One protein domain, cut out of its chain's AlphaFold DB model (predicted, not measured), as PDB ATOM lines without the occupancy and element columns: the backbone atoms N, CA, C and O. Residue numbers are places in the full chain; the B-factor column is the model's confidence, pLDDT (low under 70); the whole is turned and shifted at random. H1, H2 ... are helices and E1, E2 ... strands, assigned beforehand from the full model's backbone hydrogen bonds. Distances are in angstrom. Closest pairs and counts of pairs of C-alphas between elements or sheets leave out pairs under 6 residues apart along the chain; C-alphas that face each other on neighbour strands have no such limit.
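AT A GLANCE: This is residues 26 to 59 and 69 to 185 of the 293 residues of an uncharacterized protein of Caldilineales bacterium (UniProt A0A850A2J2). A long, twisted three-stranded sheet curls round one long helix, H3, and the end of E1 with the start of E2 runs out beyond it as an arm. The 151 printed residues include E1 E2 H1 H2 H3 E3 in that order; the sheet is E2 E1 E3, antiparallel, class mixed. It is only just loose, close to extended: radius of gyration of the C-alphas 21.9 A, spans 74 by 44 by 25 A.

IN THESE COORDINATES: E1, residues 26 to 59, starts at C-alpha (30.354, -70.440, -38.857) and measures 69.0 A; E2, 69 to 94, 53.3 A. H1 is 99 to 106, H2 119 to 122, H3 134 to 156, 31.4 A. E3, 161 to 185, 44.1 A, ends at (28.552, -70.662, -32.554).

HOW THE PARTS SIT: E1 neighbours E2 (N 37 and O 86, 2.8 A) and E3 (N 30 and O 179, 2.8 A). H3 on one face makes two layers, helix and sheet; its closest C-alphas to E2 are Ala 141 and Ala 93, 5.0 A. H1 is on the sheet, over none of its strands; H2 is not on it. Every O i to N i+4 pair is within hydrogen-bond range in H1, 14 of 19 in H3; H2 is too short.

THE WHOLE: C-alphas 59 and 69 are 15.5 A apart across the cut. Links H1 to H2 and H2 to H3 are long. Only residue 58 has pLDDT under 70.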
ATOM      1  N   CYS A  26      31.232 -71.260 -38.048       94.44
ATOM      2  CA  CYS A  26      30.354 -70.440 -38.857       94.44
ATOM      3  C   CYS A  26      31.145 -69.332 -39.565       94.44
ATOM      4  O   CYS A  26      32.180 -68.874 -39.081       94.44
ATOM      5  N   TYR A  27      30.625 -68.849 -40.686       94.62
ATOM      6  CA  TYR A  27      31.165 -67.689 -41.382       94.62
ATOM      7  C   TYR A  27      30.089 -66.631 -41.570       94.62
ATOM      8  O   TYR A  27      29.011 -66.927 -42.084       94.62
ATOM      9  N   LEU A  28      30.390 -65.399 -41.163       94.94
ATOM     10  CA  LEU A  28      29.523 -64.252 -41.410       94.94
ATOM     11  C   LEU A  28      30.017 -63.496 -42.644       94.94
ATOM     12  O   LEU A  28      31.218 -63.230 -42.746       94.94
ATOM     13  N   PRO A  29      29.132 -63.159 -43.590       95.88
ATOM     14  CA  PRO A  29      29.530 -62.464 -44.792       95.88
ATOM     15  C   PRO A  29      29.792 -60.985 -44.506       95.88
ATOM     16  O   PRO A  29      29.120 -60.352 -43.689       95.88
ATOM     17  N   ARG A  30      30.746 -60.421 -45.237       95.69
ATOM     18  CA  ARG A  30      31.006 -58.987 -45.332       95.69
ATOM     19  C   ARG A  30      31.317 -58.650 -46.781       95.69
ATOM     20  O   ARG A  30      31.981 -59.431 -47.461       95.69
ATOM     21  N   TRP A  31      30.847 -57.505 -47.247       97.00
ATOM     22  CA  TRP A  31      31.191 -57.028 -48.574       97.00
ATOM     23  C   TRP A  31      32.524 -56.293 -48.542       97.00
ATOM     24  O   TRP A  31      32.826 -55.558 -47.598       97.00
ATOM     25  N   LEU A  32      33.303 -56.488 -49.595       95.88
ATOM     26  CA  LEU A  32      34.464 -55.687 -49.935       95.88
ATOM     27  C   LEU A  32      34.219 -55.109 -51.324       95.88
ATOM     28  O   LEU A  32      33.834 -55.841 -52.237       95.88
ATOM     29  N   VAL A  33      34.421 -53.805 -51.475       97.06
ATOM     30  CA  VAL A  33      34.287 -53.134 -52.764       97.06
ATOM     31  C   VAL A  33      35.586 -52.452 -53.161       97.06
ATOM     32  O   VAL A  33      36.162 -51.663 -52.406       97.06
ATOM     33  N   ASP A  34      36.016 -52.749 -54.380       96.94
ATOM     34  CA  ASP A  34      37.079 -52.030 -55.066       96.94
ATOM     35  C   ASP A  34      36.460 -50.962 -55.961       96.94
ATOM     36  O   ASP A  34      35.404 -51.175 -56.567       96.94
ATOM     37  N   ALA A  35      37.120 -49.812 -56.077       98.00
ATOM     38  CA  ALA A  35      36.655 -48.733 -56.937       98.00
ATOM     39  C   ALA A  35      37.807 -47.912 -57.518       98.00
ATOM     40  O   ALA A  35      38.798 -47.611 -56.850       98.00
ATOM     41  N   SER A  36      37.630 -47.473 -58.764       98.31
ATOM     42  CA  SER A  36      38.427 -46.405 -59.369       98.31
ATOM     43  C   SER A  36      37.743 -45.061 -59.117       98.31
ATOM     44  O   SER A  36      36.577 -44.872 -59.472       98.31
ATOM     45  N   VAL A  37      38.464 -44.126 -58.503       98.06
ATOM     46  CA  VAL A  37      37.947 -42.844 -58.025       98.06
ATOM     47  C   VAL A  37      38.688 -41.695 -58.687       98.06
ATOM     48  O   VAL A  37      39.904 -41.566 -58.557       98.06
ATOM     49  N   ALA A  38      37.929 -40.829 -59.355       98.25
ATOM     50  CA  ALA A  38      38.403 -39.550 -59.867       98.25
ATOM     51  C   ALA A  38      37.666 -38.414 -59.151       98.25
ATOM     52  O   ALA A  38      36.451 -38.282 -59.294       98.25
ATOM     53  N   ALA A  39      38.381 -37.581 -58.397       97.69
ATOM     54  CA  ALA A  39      37.783 -36.534 -57.574       97.69
ATOM     55  C   ALA A  39      38.499 -35.190 -57.728       97.69
ATOM     56  O   ALA A  39      39.719 -35.131 -57.881       97.69
ATOM     57  N   ARG A  40      37.734 -34.100 -57.633       97.88
ATOM     58  CA  ARG A  40      38.262 -32.774 -57.275       97.88
ATOM     59  C   ARG A  40      38.078 -32.591 -55.777       97.88
ATOM     60  O   ARG A  40      37.035 -32.990 -55.259       97.88
ATOM     61  N   TRP A  41      39.054 -32.004 -55.101       97.31
ATOM     62  CA  TRP A  41      38.995 -31.791 -53.660       97.31
ATOM     63  C   TRP A  41      39.492 -30.402 -53.272       97.31
ATOM     64  O   TRP A  41      40.270 -29.772 -53.992       97.31
ATOM     65  N   GLN A  42      39.014 -29.938 -52.123       97.62
ATOM     66  CA  GLN A  42      39.444 -28.718 -51.462       97.62
ATOM     67  C   GLN A  42      39.548 -28.965 -49.958       97.62
ATOM     68  O   GLN A  42      38.741 -29.706 -49.395       97.62
ATOM     69  N   ALA A  43      40.530 -28.352 -49.311       97.75
ATOM     70  CA  ALA A  43      40.702 -28.425 -47.865       97.75
ATOM     71  C   ALA A  43      41.550 -27.256 -47.358       97.75
ATOM     72  O   ALA A  43      42.150 -26.525 -48.145       97.75
ATOM     73  N   GLU A  44      41.644 -27.119 -46.042       98.00
ATOM     74  CA  GLU A  44      42.648 -26.275 -45.399       98.00
ATOM     75  C   GLU A  44      43.754 -27.172 -44.839       98.00
ATOM     76  O   GLU A  44      43.501 -28.036 -43.994       98.00
ATOM     77  N   ALA A  45      44.972 -26.981 -45.345       97.25
ATOM     78  CA  ALA A  45      46.177 -27.666 -44.900       97.25
ATOM     79  C   ALA A  45      46.818 -26.875 -43.759       97.25
ATOM     80  O   ALA A  45      47.078 -25.680 -43.901       97.25
ATOM     81  N   GLY A  46      47.027 -27.535 -42.624       96.62
ATOM     82  CA  GLY A  46      47.623 -26.948 -41.434       96.62
ATOM     83  C   GLY A  46      49.095 -27.311 -41.325       96.62
ATOM     84  O   GLY A  46      49.435 -28.497 -41.342       96.62
ATOM     85  N   PHE A  47      49.937 -26.289 -41.181       96.62
ATOM     86  CA  PHE A  47      51.368 -26.431 -40.949       96.62
ATOM     87  C   PHE A  47      51.737 -25.956 -39.551       96.62
ATOM     88  O   PHE A  47      51.468 -24.803 -39.199       96.62
ATOM     89  N   ASP A  48      52.350 -26.838 -38.771       95.06
ATOM     90  CA  ASP A  48      52.795 -26.510 -37.420       95.06
ATOM     91  C   ASP A  48      54.028 -25.602 -37.473       95.06
ATOM     92  O   ASP A  48      54.985 -25.858 -38.208       95.06
ATOM     93  N   TYR A  49      54.007 -24.530 -36.685       92.38
ATOM     94  CA  TYR A  49      55.158 -23.664 -36.463       92.38
ATOM     95  C   TYR A  49      55.251 -23.277 -34.988       92.38
ATOM     96  O   TYR A  49      54.242 -23.064 -34.312       92.38
ATOM     97  N   GLU A  50      56.478 -23.202 -34.476       89.94
ATOM     98  CA  GLU A  50      56.734 -22.764 -33.108       89.94
ATOM     99  C   GLU A  50      56.836 -21.242 -33.052       89.94
ATOM    100  O   GLU A  50      57.506 -20.612 -33.874       89.94
ATOM    101  N   ILE A  51      56.202 -20.654 -32.043       85.94
ATOM    102  CA  ILE A  51      56.467 -19.283 -31.627       85.94
ATOM    103  C   ILE A  51      56.933 -19.271 -30.172       85.94
ATOM    104  O   ILE A  51      56.559 -20.129 -29.373       85.94
ATOM    105  N   VAL A  52      57.742 -18.276 -29.820       82.06
ATOM    106  CA  VAL A  52      58.119 -18.009 -28.429       82.06
ATOM    107  C   VAL A  52      57.234 -16.875 -27.924       82.06
ATOM    108  O   VAL A  52      57.378 -15.734 -28.366       82.06
ATOM    109  N   SER A  53      56.296 -17.189 -27.033       74.12
ATOM    110  CA  SER A  53      55.527 -16.201 -26.276       74.12
ATOM    111  C   SER A  53      56.195 -15.951 -24.921       74.12
ATOM    112  O   SER A  53      57.040 -16.724 -24.467       74.12
ATOM    113  N   HIS A  54      55.882 -14.813 -24.308       74.31
ATOM    114  CA  HIS A  54      56.353 -14.469 -22.970       74.31
ATOM    115  C   HIS A  54      55.121 -14.392 -22.075       74.31
ATOM    116  O   HIS A  54      54.218 -13.597 -22.342       74.31
ATOM    117  N   GLU A  55      55.056 -15.250 -21.064       74.56
ATOM    118  CA  GLU A  55      53.999 -15.237 -20.060       74.56
ATOM    119  C   GLU A  55      54.533 -14.549 -18.801       74.56
ATOM    120  O   GLU A  55      55.565 -14.939 -18.254       74.56
ATOM    121  N   GLU A  56      53.852 -13.494 -18.359       74.12
ATOM    122  CA  GLU A  56      54.209 -12.767 -17.142       74.12
ATOM    123  C   GLU A  56      53.494 -13.404 -15.950       74.12
ATOM    124  O   GLU A  56      52.275 -13.295 -15.808       74.12
ATOM    125  N   GLN A  57      54.251 -14.059 -15.071       70.88
ATOM    126  CA  GLN A  57      53.722 -14.611 -13.827       70.88
ATOM    127  C   GLN A  57      54.092 -13.697 -12.657       70.88
ATOM    128  O   GLN A  57      55.260 -13.353 -12.452       70.88
ATOM    129  N   PHE A  58      53.088 -13.287 -11.881       67.31
ATOM    130  CA  PHE A  58      53.294 -12.480 -10.681       67.31
ATOM    131  C   PHE A  58      53.650 -13.382  -9.495       67.31
ATOM    132  O   PHE A  58      52.828 -14.167  -9.019       67.31
ATOM    133  N   GLU A  59      54.880 -13.264  -8.997       73.25
ATOM    134  CA  GLU A  59      55.363 -14.055  -7.865       73.25
ATOM    135  C   GLU A  59      54.956 -13.354  -6.556       73.25
ATOM    136  O   GLU A  59      55.613 -12.416  -6.092       73.25
ATOM    137  N   GLN A  69      59.595 -17.403 -20.895       75.88
ATOM    138  CA  GLN A  69      59.463 -17.804 -22.294       75.88
ATOM    139  C   GLN A  69      58.717 -19.138 -22.378       75.88
ATOM    140  O   GLN A  69      59.194 -20.155 -21.868       75.88
ATOM    141  N   VAL A  70      57.565 -19.131 -23.040       81.62
ATOM    142  CA  VAL A  70      56.752 -20.314 -23.319       81.62
ATOM    143  C   VAL A  70      56.800 -20.571 -24.824       81.62
ATOM    144  O   VAL A  70      56.613 -19.669 -25.638       81.62
ATOM    145  N   ARG A  71      57.110 -21.809 -25.216       82.31
ATOM    146  CA  ARG A  71      57.029 -22.225 -26.621       82.31
ATOM    147  C   ARG A  71      55.598 -22.662 -26.906       82.31
ATOM    148  O   ARG A  71      55.128 -23.627 -26.311       82.31
ATOM    149  N   GLU A  72      54.923 -21.968 -27.815       86.50
ATOM    150  CA  GLU A  72      53.583 -22.323 -28.285       86.50
ATOM    151  C   GLU A  72      53.663 -22.868 -29.713       86.50
ATOM    152  O   GLU A  72      54.245 -22.242 -30.601       86.50
ATOM    153  N   THR A  73      53.033 -24.015 -29.962       89.06
ATOM    154  CA  THR A  73      52.802 -24.509 -31.324       89.06
ATOM    155  C   THR A  73      51.544 -23.859 -31.886       89.06
ATOM    156  O   THR A  73      50.464 -23.970 -31.305       89.06
ATOM    157  N   ARG A  74      51.669 -23.187 -33.032       91.81
ATOM    158  CA  ARG A  74      50.539 -22.635 -33.785       91.81
ATOM    159  C   ARG A  74      50.408 -23.342 -35.125       91.81
ATOM    160  O   ARG A  74      51.389 -23.808 -35.692       91.81
ATOM    161  N   ILE A  75      49.183 -23.378 -35.642       95.00
ATOM    162  CA  ILE A  75      48.875 -23.998 -36.933       95.00
ATOM    163  C   ILE A  75      48.608 -22.893 -37.949       95.00
ATOM    164  O   ILE A  75      47.695 -22.080 -37.771       95.00
ATOM    165  N   ARG A  76      49.393 -22.855 -39.027       95.75
ATOM    166  CA  ARG A  76      49.130 -21.988 -40.177       95.75
ATOM    167  C   ARG A  76      48.248 -22.737 -41.166       95.75
ATOM    168  O   ARG A  76      48.683 -23.726 -41.746       95.75
ATOM    169  N   TRP A  77      47.023 -22.255 -41.350       97.44
ATOM    170  CA  TRP A  77      46.065 -22.839 -42.284       97.44
ATOM    171  C   TRP A  77      46.186 -22.197 -43.663       97.44
ATOM    172  O   TRP A  77      46.086 -20.979 -43.798       97.44
ATOM    173  N   GLU A  78      46.370 -23.025 -44.684       97.19
ATOM    174  CA  GLU A  78      46.467 -22.604 -46.079       97.19
ATOM    175  C   GLU A  78      45.421 -23.351 -46.922       97.19
ATOM    176  O   GLU A  78      45.341 -24.583 -46.843       97.19
ATOM    177  N   PRO A  79      44.617 -22.657 -47.748       97.06
ATOM    178  CA  PRO A  79      43.662 -23.320 -48.623       97.06
ATOM    179  C   PRO A  79      44.398 -24.112 -49.708       97.06
ATOM    180  O   PRO A  79      45.327 -23.620 -50.352       97.06
ATOM    181  N   ARG A  80      43.961 -25.350 -49.937       96.44
ATOM    182  CA  ARG A  80      44.485 -26.240 -50.975       96.44
ATOM    183  C   ARG A  80      43.344 -26.755 -51.840       96.44
ATOM    184  O   ARG A  80      42.261 -27.067 -51.351       96.44
ATOM    185  N   LEU A  81      43.619 -26.834 -53.136       96.44
ATOM    186  CA  LEU A  81      42.734 -27.353 -54.170       96.44
ATOM    187  C   LEU A  81      43.520 -28.380 -54.973       96.44
ATOM    188  O   LEU A  81      44.688 -28.152 -55.293       96.44
ATOM    189  N   GLY A  82      42.888 -29.494 -55.317       95.38
ATOM    190  CA  GLY A  82      43.573 -30.552 -56.040       95.38
ATOM    191  C   GLY A  82      42.647 -31.494 -56.784       95.38
ATOM    192  O   GLY A  82      41.416 -31.414 -56.723       95.38
ATOM    193  N   GLN A  83      43.278 -32.399 -57.522       96.75
ATOM    194  CA  GLN A  83      42.621 -33.515 -58.186       96.75
ATOM    195  C   GLN A  83      43.258 -34.817 -57.715       96.75
ATOM    196  O   GLN A  83      44.450 -34.867 -57.421       96.75
ATOM    197  N   LEU A  84      42.447 -35.862 -57.647       95.38
ATOM    198  CA  LEU A  84      42.842 -37.190 -57.212       95.38
ATOM    199  C   LEU A  84      42.335 -38.207 -58.228       95.38
ATOM    200  O   LEU A  84      41.163 -38.175 -58.602       95.38
ATOM    201  N   GLN A  85      43.215 -39.105 -58.658       97.06
ATOM    202  CA  GLN A  85      42.862 -40.291 -59.434       97.06
ATOM    203  C   GLN A  85      43.526 -41.495 -58.779       97.06
ATOM    204  O   GLN A  85      44.758 -41.575 -58.724       97.06
ATOM    205  N   ARG A  86      42.715 -42.389 -58.215       96.56
ATOM    206  CA  ARG A  86      43.184 -43.535 -57.430       96.56
ATOM    207  C   ARG A  86      42.302 -44.745 -57.640       96.56
ATOM    208  O   ARG A  86      41.110 -44.611 -57.896       96.56
ATOM    209  N   ARG A  87      42.895 -45.922 -57.477       97.50
ATOM    210  CA  ARG A  87      42.166 -47.164 -57.251       97.50
ATOM    211  C   ARG A  87      42.277 -47.493 -55.772       97.50
ATOM    212  O   ARG A  87      43.375 -47.496 -55.228       97.50
ATOM    213  N   TYR A  88      41.141 -47.751 -55.152       96.75
ATOM    214  CA  TYR A  88      41.061 -48.201 -53.776       96.75
ATOM    215  C   TYR A  88      40.490 -49.604 -53.759       96.75
ATOM    216  O   TYR A  88      39.550 -49.897 -54.499       96.75
ATOM    217  N   GLU A  89      41.052 -50.437 -52.898       94.44
ATOM    218  CA  GLU A  89      40.686 -51.842 -52.798       94.44
ATOM    219  C   GLU A  89      40.169 -52.163 -51.400       94.44
ATOM    220  O   GLU A  89      40.615 -51.575 -50.404       94.44
ATOM    221  N   ASN A  90      39.250 -53.122 -51.339       93.69
ATOM    222  CA  ASN A  90      38.728 -53.715 -50.117       93.69
ATOM    223  C   ASN A  90      38.090 -52.706 -49.147       93.69
ATOM    224  O   ASN A  90      38.280 -52.801 -47.932       93.69
ATOM    225  N   ALA A  91      37.323 -51.733 -49.652       94.62
ATOM    226  CA  ALA A  91      36.482 -50.927 -48.772       94.62
ATOM    227  C   ALA A  91      35.372 -51.815 -48.194       94.62
ATOM    228  O   ALA A  91      34.600 -52.421 -48.937       94.62
ATOM    229  N   ALA A  92      35.323 -51.929 -46.868       93.62
ATOM    230  CA  ALA A  92      34.378 -52.799 -46.187       93.62
ATOM    231  C   ALA A  92      32.957 -52.220 -46.200       93.62
ATOM    232  O   ALA A  92      32.768 -51.020 -46.003       93.62
ATOM    233  N   ALA A  93      31.967 -53.092 -46.375       95.56
ATOM    234  CA  ALA A  93      30.553 -52.754 -46.264       95.56
ATOM    235  C   ALA A  93      29.760 -53.915 -45.627       95.56
ATOM    236  O   ALA A  93      30.152 -55.082 -45.752       95.56
ATOM    237  N   PRO A  94      28.649 -53.633 -44.929       96.50
ATOM    238  CA  PRO A  94      27.843 -54.663 -44.288       96.50
ATOM    239  C   PRO A  94      27.147 -55.542 -45.335       96.50
ATOM    240  O   PRO A  94      26.467 -55.035 -46.220       96.50
ATOM    241  N   ALA A  95      27.282 -56.866 -45.210       97.25
ATOM    242  CA  ALA A  95      26.497 -57.833 -45.993       97.25
ATOM    243  C   ALA A  95      25.286 -58.383 -45.221       97.25
ATOM    244  O   ALA A  95      24.456 -59.100 -45.785       97.25
ATOM    245  N   LEU A  96      25.208 -58.048 -43.930       96.12
ATOM    246  CA  LEU A  96      24.097 -58.367 -43.048       96.12
ATOM    247  C   LEU A  96      23.471 -57.084 -42.502       96.12
ATOM    248  O   LEU A  96      24.202 -56.177 -42.097       96.12
ATOM    249  N   GLU A  97      22.145 -57.037 -42.401       94.81
ATOM    250  CA  GLU A  97      21.432 -55.961 -41.697       94.81
ATOM    251  C   GLU A  97      21.857 -55.866 -40.223       94.81
ATOM    252  O   GLU A  97      21.941 -54.790 -39.629       94.81
ATOM    253  N   GLU A  98      22.219 -57.002 -39.628       91.56
ATOM    254  CA  GLU A  98      22.663 -57.116 -38.245       91.56
ATOM    255  C   GLU A  98      24.174 -56.870 -38.055       91.56
ATOM    256  O   GLU A  98      24.688 -57.097 -36.954       91.56
ATOM    257  N   ASP A  99      24.924 -56.406 -39.069       91.75
ATOM    258  CA  ASP A  99      26.387 -56.213 -38.971       91.75
ATOM    259  C   ASP A  99      26.769 -55.281 -37.810       91.75
ATOM    260  O   ASP A  99      27.659 -55.605 -37.025       91.75
ATOM    261  N   ALA A 100      26.048 -54.171 -37.618       90.69
ATOM    262  CA  ALA A 100      26.326 -53.243 -36.521       90.69
ATOM    263  C   ALA A 100      26.156 -53.897 -35.138       90.69
ATOM    264  O   ALA A 100      26.951 -53.651 -34.227       90.69
ATOM    265  N   LEU A 101      25.137 -54.747 -34.970       88.69
ATOM    266  CA  LEU A 101      24.944 -55.517 -33.741       88.69
ATOM    267  C   LEU A 101      26.055 -56.561 -33.588       88.69
ATOM    268  O   LEU A 101      26.631 -56.687 -32.510       88.69
ATOM    269  N   THR A 102      26.398 -57.250 -34.674       88.94
ATOM    270  CA  THR A 102      27.471 -58.247 -34.723       88.94
ATOM    271  C   THR A 102      28.811 -57.655 -34.306       88.94
ATOM    272  O   THR A 102      29.453 -58.198 -33.410       88.94
ATOM    273  N   ARG A 103      29.208 -56.506 -34.862       89.81
ATOM    274  CA  ARG A 103      30.461 -55.820 -34.512       89.81
ATOM    275  C   ARG A 103      30.485 -55.327 -33.071       89.81
ATOM    276  O   ARG A 103      31.505 -55.449 -32.406       89.81
ATOM    277  N   ARG A 104      29.361 -54.840 -32.534       89.56
ATOM    278  CA  ARG A 104      29.277 -54.482 -31.103       89.56
ATOM    279  C   ARG A 104      29.472 -55.687 -30.183       89.56
ATOM    280  O   ARG A 104      29.971 -55.527 -29.075       89.56
ATOM    281  N   GLN A 105      29.033 -56.865 -30.616       88.06
ATOM    282  CA  GLN A 105      29.060 -58.088 -29.818       88.06
ATOM    283  C   GLN A 105      30.386 -58.846 -29.932       88.06
ATOM    284  O   GLN A 105      30.915 -59.318 -28.928       88.06
ATOM    285  N   LEU A 106      30.915 -58.973 -31.146       90.88
ATOM    286  CA  LEU A 106      32.119 -59.748 -31.436       90.88
ATOM    287  C   LEU A 106      33.382 -58.891 -31.518       90.88
ATOM    288  O   LEU A 106      34.468 -59.422 -31.307       90.88
ATOM    289  N   GLY A 107      33.252 -57.590 -31.764       91.06
ATOM    290  CA  GLY A 107      34.371 -56.698 -32.044       91.06
ATOM    291  C   GLY A 107      34.699 -56.615 -33.534       91.06
ATOM    292  O   GLY A 107      33.913 -57.018 -34.397       91.06
ATOM    293  N   GLU A 108      35.868 -56.048 -33.821       90.31
ATOM    294  CA  GLU A 108      36.388 -55.890 -35.178       90.31
ATOM    295  C   GLU A 108      37.263 -57.081 -35.582       90.31
ATOM    296  O   GLU A 108      38.016 -57.627 -34.775       90.31
ATOM    297  N   PHE A 109      37.179 -57.451 -36.858       90.62
ATOM    298  CA  PHE A 109      37.949 -58.543 -37.447       90.62
ATOM    299  C   PHE A 109      39.159 -57.984 -38.191       90.62
ATOM    300  O   PHE A 109      39.037 -57.018 -38.943       90.62
ATOM    301  N   ALA A 110      40.312 -58.634 -38.043       87.62
ATOM    302  CA  ALA A 110      41.480 -58.322 -38.853       87.62
ATOM    303  C   ALA A 110      41.256 -58.838 -40.282       87.62
ATOM    304  O   ALA A 110      41.172 -60.052 -40.498       87.62
ATOM    305  N   VAL A 111      41.142 -57.916 -41.241       83.94
ATOM    306  CA  VAL A 111      40.903 -58.230 -42.661       83.94
ATOM    307  C   VAL A 111      42.197 -58.456 -43.446       83.94
ATOM    308  O   VAL A 111      42.191 -59.199 -44.420       83.94
ATOM    309  N   ASP A 112      43.320 -57.907 -42.981       81.38
ATOM    310  CA  ASP A 112      44.613 -57.992 -43.682       81.38
ATOM    311  C   ASP A 112      45.195 -59.417 -43.707       81.38
ATOM    312  O   ASP A 112      46.030 -59.745 -44.544       81.38
ATOM    313  N   ALA A 113      44.731 -60.286 -42.804       79.81
ATOM    314  CA  ALA A 113      45.112 -61.698 -42.736       79.81
ATOM    315  C   ALA A 113      44.155 -62.620 -43.522       79.81
ATOM    316  O   ALA A 113      44.128 -63.832 -43.286       79.81
ATOM    317  N   ALA A 114      43.323 -62.065 -44.410       87.38
ATOM    318  CA  ALA A 114      42.387 -62.845 -45.209       87.38
ATOM    319  C   ALA A 114      43.121 -63.809 -46.156       87.38
ATOM    320  O   ALA A 114      44.107 -63.463 -46.805       87.38
ATOM    321  N   LEU A 115      42.606 -65.035 -46.250       90.12
ATOM    322  CA  LEU A 115      43.110 -66.058 -47.161       90.12
ATOM    323  C   LEU A 115      42.199 -66.174 -48.389       90.12
ATOM    324  O   LEU A 115      40.982 -66.014 -48.253       90.12
ATOM    325  N   PRO A 116      42.744 -66.535 -49.567       91.12
ATOM    326  CA  PRO A 116      41.931 -66.850 -50.730       91.12
ATOM    327  C   PRO A 116      40.907 -67.946 -50.427       91.12
ATOM    328  O   PRO A 116      41.201 -68.927 -49.733       91.12
ATOM    329  N   TYR A 117      39.709 -67.789 -50.985       89.88
ATOM    330  CA  TYR A 117      38.629 -68.747 -50.802       89.88
ATOM    331  C   TYR A 117      39.016 -70.138 -51.321       89.88
ATOM    332  O   TYR A 117      39.512 -70.298 -52.438       89.88
ATOM    333  N   ARG A 118      38.749 -71.162 -50.505       89.88
ATOM    334  CA  ARG A 118      38.860 -72.574 -50.878       89.88
ATOM    335  C   ARG A 118      37.640 -73.323 -50.345       89.88
ATOM    336  O   ARG A 118      37.392 -73.237 -49.142       89.88
ATOM    337  N   PRO A 119      36.931 -74.121 -51.167       88.00
ATOM    338  CA  PRO A 119      35.773 -74.897 -50.712       88.00
ATOM    339  C   PRO A 119      36.067 -75.793 -49.501       88.00
ATOM    340  O   PRO A 119      35.226 -75.949 -48.620       88.00
ATOM    341  N   ALA A 120      37.295 -76.315 -49.401       87.81
ATOM    342  CA  ALA A 120      37.742 -77.122 -48.268       87.81
ATOM    343  C   ALA A 120      37.641 -76.396 -46.910       87.81
ATOM    344  O   ALA A 120      37.434 -77.051 -45.893       87.81
ATOM    345  N   HIS A 121      37.739 -75.060 -46.876       82.69
ATOM    346  CA  HIS A 121      37.599 -74.282 -45.639       82.69
ATOM    347  C   HIS A 121      36.146 -74.234 -45.130       82.69
ATOM    348  O   HIS A 121      35.926 -73.997 -43.947       82.69
ATOM    349  N   LEU A 122      35.157 -74.493 -45.998       84.44
ATOM    350  CA  LEU A 122      33.737 -74.522 -45.638       84.44
ATOM    351  C   LEU A 122      33.190 -75.929 -45.377       84.44
ATOM    352  O   LEU A 122      32.056 -76.051 -44.933       84.44
ATOM    353  N   ALA A 123      33.969 -76.989 -45.606       83.00
ATOM    354  CA  ALA A 123      33.460 -78.366 -45.628       83.00
ATOM    355  C   ALA A 123      32.724 -78.811 -44.345       83.00
ATOM    356  O   ALA A 123      31.885 -79.704 -44.401       83.00
ATOM    357  N   GLN A 124      33.031 -78.203 -43.196       84.75
ATOM    358  CA  GLN A 124      32.380 -78.483 -41.907       84.75
ATOM    359  C   GLN A 124      31.758 -77.233 -41.269       84.75
ATOM    360  O   GLN A 124      31.312 -77.284 -40.122       84.75
ATOM    361  N   ALA A 125      31.755 -76.107 -41.985       90.31
ATOM    362  CA  ALA A 125      31.318 -74.816 -41.479       90.31
ATOM    363  C   ALA A 125      30.018 -74.364 -42.140       90.31
ATOM    364  O   ALA A 125      29.749 -74.659 -43.302       90.31
ATOM    365  N   VAL A 126      29.225 -73.597 -41.397       91.56
ATOM    366  CA  VAL A 126      27.997 -72.988 -41.915       91.56
ATOM    367  C   VAL A 126      28.288 -71.545 -42.297       91.56
ATOM    368  O   VAL A 126      28.712 -70.757 -41.459       91.56
ATOM    369  N   ALA A 127      28.052 -71.165 -43.547       92.12
ATOM    370  CA  ALA A 127      28.145 -69.770 -43.963       92.12
ATOM    371  C   ALA A 127      26.755 -69.126 -43.935       92.12
ATOM    372  O   ALA A 127      25.808 -69.666 -44.507       92.12
ATOM    373  N   ALA A 128      26.632 -67.975 -43.277       92.62
ATOM    374  CA  ALA A 128      25.437 -67.156 -43.392       92.62
ATOM    375  C   ALA A 128      25.376 -66.535 -44.795       92.62
ATOM    376  O   ALA A 128      26.390 -66.095 -45.344       92.62
ATOM    377  N   LEU A 129      24.177 -66.503 -45.369       94.62
ATOM    378  CA  LEU A 129      23.941 -65.826 -46.637       94.62
ATOM    379  C   LEU A 129      23.778 -64.320 -46.390       94.62
ATOM    380  O   LEU A 129      23.173 -63.943 -45.384       94.62
ATOM    381  N   PRO A 130      24.291 -63.459 -47.286       96.69
ATOM    382  CA  PRO A 130      23.987 -62.036 -47.246       96.69
ATOM    383  C   PRO A 130      22.474 -61.804 -47.300       96.69
ATOM    384  O   PRO A 130      21.795 -62.372 -48.156       96.69
ATOM    385  N   ASN A 131      21.956 -60.961 -46.408       96.69
ATOM    386  CA  ASN A 131      20.576 -60.466 -46.463       96.69
ATOM    387  C   ASN A 131      20.508 -58.979 -46.853       96.69
ATOM    388  O   ASN A 131      19.411 -58.450 -46.997       96.69
ATOM    389  N   ARG A 132      21.665 -58.336 -47.073       97.06
ATOM    390  CA  ARG A 132      21.791 -56.961 -47.558       97.06
ATOM    391  C   ARG A 132      22.583 -56.914 -48.862       97.06
ATOM    392  O   ARG A 132      23.681 -57.476 -48.952       97.06
ATOM    393  N   SER A 133      22.023 -56.253 -49.874       97.38
ATOM    394  CA  SER A 133      22.613 -56.185 -51.213       97.38
ATOM    395  C   SER A 133      23.841 -55.256 -51.269       97.38
ATOM    396  O   SER A 133      23.967 -54.350 -50.438       97.38
ATOM    397  N   PRO A 134      24.754 -55.447 -52.241       97.06
ATOM    398  CA  PRO A 134      25.822 -54.491 -52.536       97.06
ATOM    399  C   PRO A 134      25.322 -53.055 -52.758       97.06
ATOM    400  O   PRO A 134      25.927 -52.097 -52.273       97.06
ATOM    401  N   GLU A 135      24.198 -52.895 -53.455       96.00
ATOM    402  CA  GLU A 135      23.585 -51.600 -53.748       96.00
ATOM    403  C   GLU A 135      23.155 -50.884 -52.461       96.00
ATOM    404  O   GLU A 135      23.476 -49.709 -52.267       96.00
ATOM    405  N   ASP A 136      22.511 -51.609 -51.542       96.75
ATOM    406  CA  ASP A 136      22.072 -51.074 -50.247       96.75
ATOM    407  C   ASP A 136      23.249 -50.781 -49.307       96.75
ATOM    408  O   ASP A 136      23.166 -49.901 -48.444       96.75
ATOM    409  N   ALA A 137      24.348 -51.527 -49.443       96.81
ATOM    410  CA  ALA A 137      25.564 -51.368 -48.646       96.81
ATOM    411  C   ALA A 137      26.501 -50.266 -49.178       96.81
ATOM    412  O   ALA A 137      27.455 -49.874 -48.502       96.81
ATOM    413  N   TRP A 138      26.256 -49.733 -50.380       96.00
ATOM    414  CA  TRP A 138      27.145 -48.758 -51.017       96.00
ATOM    415  C   TRP A 138      27.366 -47.501 -50.169       96.00
ATOM    416  O   TRP A 138      28.491 -47.009 -50.048       96.00
ATOM    417  N   ASN A 139      26.307 -46.989 -49.539       95.50
ATOM    418  CA  ASN A 139      26.406 -45.795 -48.703       95.50
ATOM    419  C   ASN A 139      27.262 -46.014 -47.446       95.50
ATOM    420  O   ASN A 139      27.863 -45.054 -46.971       95.50
ATOM    421  N   ASP A 140      27.380 -47.252 -46.958       95.69
ATOM    422  CA  ASP A 140      28.265 -47.595 -45.843       95.69
ATOM    423  C   ASP A 140      29.734 -47.695 -46.276       95.69
ATOM    424  O   ASP A 140      30.630 -47.396 -45.489       95.69
ATOM    425  N   ALA A 141      30.001 -48.066 -47.534       95.75
ATOM    426  CA  ALA A 141      31.359 -48.168 -48.069       95.75
ATOM    427  C   ALA A 141      31.980 -46.797 -48.398       95.75
ATOM    428  O   ALA A 141      33.190 -46.599 -48.264       95.75
ATOM    429  N   ARG A 142      31.164 -45.827 -48.837       95.75
ATOM    430  CA  ARG A 142      31.625 -44.499 -49.297       95.75
ATOM    431  C   ARG A 142      32.544 -43.757 -48.309       95.75
ATOM    432  O   ARG A 142      33.573 -43.256 -48.769       95.75
ATOM    433  N   PRO A 143      32.247 -43.702 -46.996       95.88
ATOM    434  CA  PRO A 143      33.119 -43.054 -46.016       95.88
ATOM    435  C   PRO A 143      34.536 -43.639 -45.959       95.88
ATOM    436  O   PRO A 143      35.489 -42.895 -45.736       95.88
ATOM    437  N   HIS A 144      34.709 -44.941 -46.211       95.12
ATOM    438  CA  HIS A 144      36.036 -45.566 -46.216       95.12
ATOM    439  C   HIS A 144      36.916 -45.048 -47.362       95.12
ATOM    440  O   HIS A 144      38.113 -44.819 -47.171       95.12
ATOM    441  N   PHE A 145      36.330 -44.815 -48.541       96.94
ATOM    442  CA  PHE A 145      37.040 -44.192 -49.659       96.94
ATOM    443  C   PHE A 145      37.394 -42.733 -49.363       96.94
ATOM    444  O   PHE A 145      38.503 -42.303 -49.670       96.94
ATOM    445  N   GLU A 146      36.474 -41.983 -48.750       96.69
ATOM    446  CA  GLU A 146      36.705 -40.587 -48.366       96.69
ATOM    447  C   GLU A 146      37.839 -40.456 -47.351       96.69
ATOM    448  O   GLU A 146      38.749 -39.660 -47.556       96.69
ATOM    449  N   GLN A 147      37.838 -41.284 -46.304       96.31
ATOM    450  CA  GLN A 147      38.869 -41.265 -45.268       96.31
ATOM    451  C   GLN A 147      40.263 -41.553 -45.844       96.31
ATOM    452  O   GLN A 147      41.227 -40.858 -45.516       96.31
ATOM    453  N   ARG A 148      40.377 -42.552 -46.731       96.75
ATOM    454  CA  ARG A 148      41.638 -42.869 -47.420       96.75
ATOM    455  C   ARG A 148      42.076 -41.740 -48.350       96.75
ATOM    456  O   ARG A 148      43.229 -41.323 -48.290       96.75
ATOM    457  N   ALA A 149      41.152 -41.194 -49.141       97.12
ATOM    458  CA  ALA A 149      41.428 -40.058 -50.016       97.12
ATOM    459  C   ALA A 149      41.891 -38.824 -49.233       97.12
ATOM    460  O   ALA A 149      42.842 -38.161 -49.642       97.12
ATOM    461  N   GLN A 150      41.255 -38.533 -48.097       97.19
ATOM    462  CA  GLN A 150      41.625 -37.435 -47.213       97.19
ATOM    463  C   GLN A 150      43.052 -37.614 -46.677       97.19
ATOM    464  O   GLN A 150      43.846 -36.676 -46.752       97.19
ATOM    465  N   ALA A 151      43.389 -38.814 -46.192       96.81
ATOM    466  CA  ALA A 151      44.724 -39.130 -45.688       96.81
ATOM    467  C   ALA A 151      45.802 -38.991 -46.780       96.81
ATOM    468  O   ALA A 151      46.839 -38.368 -46.555       96.81
ATOM    469  N   GLU A 152      45.535 -39.487 -47.991       96.19
ATOM    470  CA  GLU A 152      46.452 -39.329 -49.125       96.19
ATOM    471  C   GLU A 152      46.616 -37.863 -49.546       96.19
ATOM    472  O   GLU A 152      47.727 -37.428 -49.843       96.19
ATOM    473  N   CYS A 153      45.533 -37.078 -49.559       95.88
ATOM    474  CA  CYS A 153      45.599 -35.653 -49.890       95.88
ATOM    475  C   CYS A 153      46.388 -34.866 -48.837       95.88
ATOM    476  O   CYS A 153      47.169 -33.986 -49.198       95.88
ATOM    477  N   GLN A 154      46.230 -35.202 -47.553       96.31
ATOM    478  CA  GLN A 154      47.028 -34.630 -46.471       96.31
ATOM    479  C   GLN A 154      48.519 -34.931 -46.660       96.31
ATOM    480  O   GLN A 154      49.346 -34.020 -46.599       96.31
ATOM    481  N   GLN A 155      48.854 -36.192 -46.947       96.19
ATOM    482  CA  GLN A 155      50.228 -36.614 -47.198       96.19
ATOM    483  C   GLN A 155      50.819 -35.916 -48.432       96.19
ATOM    484  O   GLN A 155      51.939 -35.414 -48.377       96.19
ATOM    485  N   ALA A 156      50.061 -35.827 -49.528       94.19
ATOM    486  CA  ALA A 156      50.486 -35.149 -50.751       94.19
ATOM    487  C   ALA A 156      50.667 -33.632 -50.561       94.19
ATOM    488  O   ALA A 156      51.523 -33.032 -51.206       94.19
ATOM    489  N   ALA A 157      49.888 -33.012 -49.669       94.12
ATOM    490  CA  ALA A 157      50.048 -31.612 -49.282       94.12
ATOM    491  C   ALA A 157      51.200 -31.381 -48.284       94.12
ATOM    492  O   ALA A 157      51.463 -30.230 -47.941       94.12
ATOM    493  N   ALA A 158      51.861 -32.450 -47.817       95.69
ATOM    494  CA  ALA A 158      52.879 -32.426 -46.765       95.69
ATOM    495  C   ALA A 158      52.417 -31.698 -45.484       95.69
ATOM    496  O   ALA A 158      53.215 -31.051 -44.806       95.69
ATOM    497  N   ALA A 159      51.120 -31.782 -45.169       95.25
ATOM    498  CA  ALA A 159      50.499 -31.055 -44.067       95.25
ATOM    499  C   ALA A 159      50.396 -31.920 -42.799       95.25
ATOM    500  O   ALA A 159      50.019 -33.093 -42.868       95.25
ATOM    501  N   GLN A 160      50.665 -31.335 -41.629       96.25
ATOM    502  CA  GLN A 160      50.481 -32.010 -40.336       96.25
ATOM    503  C   GLN A 160      48.998 -32.175 -39.997       96.25
ATOM    504  O   GLN A 160      48.613 -33.172 -39.389       96.25
ATOM    505  N   HIS A 161      48.162 -31.241 -40.455       95.81
ATOM    506  CA  HIS A 161      46.721 -31.255 -40.218       95.81
ATOM    507  C   HIS A 161      45.953 -31.014 -41.511       95.81
ATOM    508  O   HIS A 161      46.405 -30.295 -42.404       95.81
ATOM    509  N   LEU A 162      44.745 -31.563 -41.591       96.25
ATOM    510  CA  LEU A 162      43.811 -31.278 -42.672       96.25
ATOM    511  C   LEU A 162      42.416 -31.064 -42.088       96.25
ATOM    512  O   LEU A 162      41.937 -31.891 -41.311       96.25
ATOM    513  N   ARG A 163      41.745 -29.973 -42.465       96.06
ATOM    514  CA  ARG A 163      40.361 -29.702 -42.046       96.06
ATOM    515  C   ARG A 163      39.502 -29.204 -43.197       96.06
ATOM    516  O   ARG A 163      40.009 -28.835 -44.256       96.06
ATOM    517  N   ALA A 164      38.189 -29.204 -42.966       96.44
ATOM    518  CA  ALA A 164      37.186 -28.779 -43.942       96.44
ATOM    519  C   ALA A 164      37.354 -29.461 -45.316       96.44
ATOM    520  O   ALA A 164      37.097 -28.845 -46.352       96.44
ATOM    521  N   PHE A 165      37.795 -30.726 -45.316       97.62
ATOM    522  CA  PHE A 165      37.955 -31.515 -46.530       97.62
ATOM    523  C   PHE A 165      36.599 -31.672 -47.213       97.62
ATOM    524  O   PHE A 165      35.620 -32.105 -46.607       97.62
ATOM    525  N   ARG A 166      36.539 -31.275 -48.479       97.12
ATOM    526  CA  ARG A 166      35.389 -31.486 -49.351       97.12
ATOM    527  C   ARG A 166      35.904 -32.063 -50.645       97.12
ATOM    528  O   ARG A 166      36.884 -31.577 -51.207       97.12
ATOM    529  N   TRP A 167      35.205 -33.060 -51.151       96.75
ATOM    530  CA  TRP A 167      35.560 -33.716 -52.393       96.75
ATOM    531  C   TRP A 167      34.314 -34.001 -53.224       96.75
ATOM    532  O   TRP A 167      33.212 -34.152 -52.701       96.75
ATOM    533  N   ALA A 168      34.492 -34.045 -54.539       97.56
ATOM    534  CA  ALA A 168      33.464 -34.394 -55.509       97.56
ATOM    535  C   ALA A 168      33.927 -35.639 -56.282       97.56
ATOM    536  O   ALA A 168      34.532 -35.501 -57.355       97.56
ATOM    537  N   PRO A 169      33.738 -36.848 -55.719       97.44
ATOM    538  CA  PRO A 169      34.208 -38.085 -56.325       97.44
ATOM    539  C   PRO A 169      33.292 -38.576 -57.445       97.44
ATOM    540  O   PRO A 169      32.067 -38.532 -57.348       97.44
ATOM    541  N   ARG A 170      33.907 -39.137 -58.485       98.06
ATOM    542  CA  ARG A 170      33.265 -40.007 -59.471       98.06
ATOM    543  C   ARG A 170      33.841 -41.405 -59.312       98.06
ATOM    544  O   ARG A 170      35.048 -41.592 -59.469       98.06
ATOM    545  N   PHE A 171      32.972 -42.352 -58.987       97.50
ATOM    546  CA  PHE A 171      33.318 -43.760 -58.838       97.50
ATOM    547  C   PHE A 171      33.070 -44.499 -60.152       97.50
ATOM    548  O   PHE A 171      32.108 -44.219 -60.865       97.50
ATOM    549  N   SER A 172      33.950 -45.437 -60.473       97.44
ATOM    550  CA  SER A 172      33.865 -46.311 -61.644       97.44
ATOM    551  C   SER A 172      34.486 -47.667 -61.315       97.44
ATOM    552  O   SER A 172      35.251 -47.774 -60.354       97.44
ATOM    553  N   ASN A 173      34.173 -48.691 -62.114       96.56
ATOM    554  CA  ASN A 173      34.690 -50.053 -61.942       96.56
ATOM    555  C   ASN A 173      34.450 -50.604 -60.527       96.56
ATOM    556  O   ASN A 173      35.387 -51.069 -59.881       96.56
ATOM    557  N   LEU A 174      33.207 -50.509 -60.042       96.81
ATOM    558  CA  LEU A 174      32.826 -51.089 -58.757       96.81
ATOM    559  C   LEU A 174      32.890 -52.612 -58.859       96.81
ATOM    560  O   LEU A 174      32.128 -53.214 -59.615       96.81
ATOM    561  N   HIS A 175      33.803 -53.223 -58.112       97.19
ATOM    562  CA  HIS A 175      33.941 -54.671 -58.050       97.19
ATOM    563  C   HIS A 175      33.670 -55.146 -56.630       97.19
ATOM    564  O   HIS A 175      34.384 -54.778 -55.702       97.19
ATOM    565  N   TRP A 176      32.618 -55.943 -56.476       97.19
ATOM    566  CA  TRP A 176      32.172 -56.448 -55.187       97.19
ATOM    567  C   TRP A 176      32.641 -57.881 -54.989       97.19
ATOM    568  O   TRP A 176      32.417 -58.747 -55.836       97.19
ATOM    569  N   THR A 177      33.260 -58.128 -53.844       95.62
ATOM    570  CA  THR A 177      33.677 -59.458 -53.406       95.62
ATOM    571  C   THR A 177      33.183 -59.720 -51.990       95.62
ATOM    572  O   THR A 177      32.850 -58.803 -51.236       95.62
ATOM    573  N   GLN A 178      33.089 -60.997 -51.634       94.75
ATOM    574  CA  GLN A 178      32.607 -61.428 -50.332       94.75
ATOM    575  C   GLN A 178      33.775 -61.894 -49.464       94.75
ATOM    576  O   GLN A 178      34.508 -62.813 -49.828       94.75
ATOM    577  N   LEU A 179      33.902 -61.295 -48.284       95.00
ATOM    578  CA  LEU A 179      34.777 -61.753 -47.216       95.00
ATOM    579  C   LEU A 179      33.972 -62.588 -46.217       95.00
ATOM    580  O   LEU A 179      32.877 -62.208 -45.806       95.00
ATOM    581  N   LEU A 180      34.533 -63.722 -45.805       94.81
ATOM    582  CA  LEU A 180      33.928 -64.623 -44.829       94.81
ATOM    583  C   LEU A 180      34.636 -64.482 -43.480       94.81
ATOM    584  O   LEU A 180      35.780 -64.903 -43.314       94.81
ATOM    585  N   LEU A 181      33.943 -63.890 -42.510       94.69
ATOM    586  CA  LEU A 181      34.459 -63.639 -41.168       94.69
ATOM    587  C   LEU A 181      34.297 -64.892 -40.294       94.69
ATOM    588  O   LEU A 181      33.167 -65.359 -40.131       94.69
ATOM    589  N   PRO A 182      35.382 -65.445 -39.723       94.50
ATOM    590  CA  PRO A 182      35.316 -66.680 -38.953       94.50
ATOM    591  C   PRO A 182      34.685 -66.442 -37.580       94.50
ATOM    592  O   PRO A 182      35.178 -65.647 -36.779       94.50
ATOM    593  N   VAL A 183      33.624 -67.178 -37.269       95.12
ATOM    594  CA  VAL A 183      32.926 -67.149 -35.978       95.12
ATOM    595  C   VAL A 183      32.672 -68.586 -35.540       95.12
ATOM    596  O   VAL A 183      32.445 -69.458 -36.366       95.12
ATOM    597  N   TYR A 184      32.677 -68.869 -34.244       95.56
ATOM    598  CA  TYR A 184      32.122 -70.124 -33.742       95.56
ATOM    599  C   TYR A 184      30.815 -69.854 -33.015       95.56
ATOM    600  O   TYR A 184      30.725 -68.928 -32.213       95.56
ATOM    601  N   ALA A 185      29.810 -70.680 -33.272       95.31
ATOM    602  CA  ALA A 185      28.552 -70.662 -32.554       95.31
ATOM    603  C   ALA A 185      28.466 -71.873 -31.621       95.31
ATOM    604  O   ALA A 185      28.908 -72.973 -31.939       95.31
TER     605      ALA A 185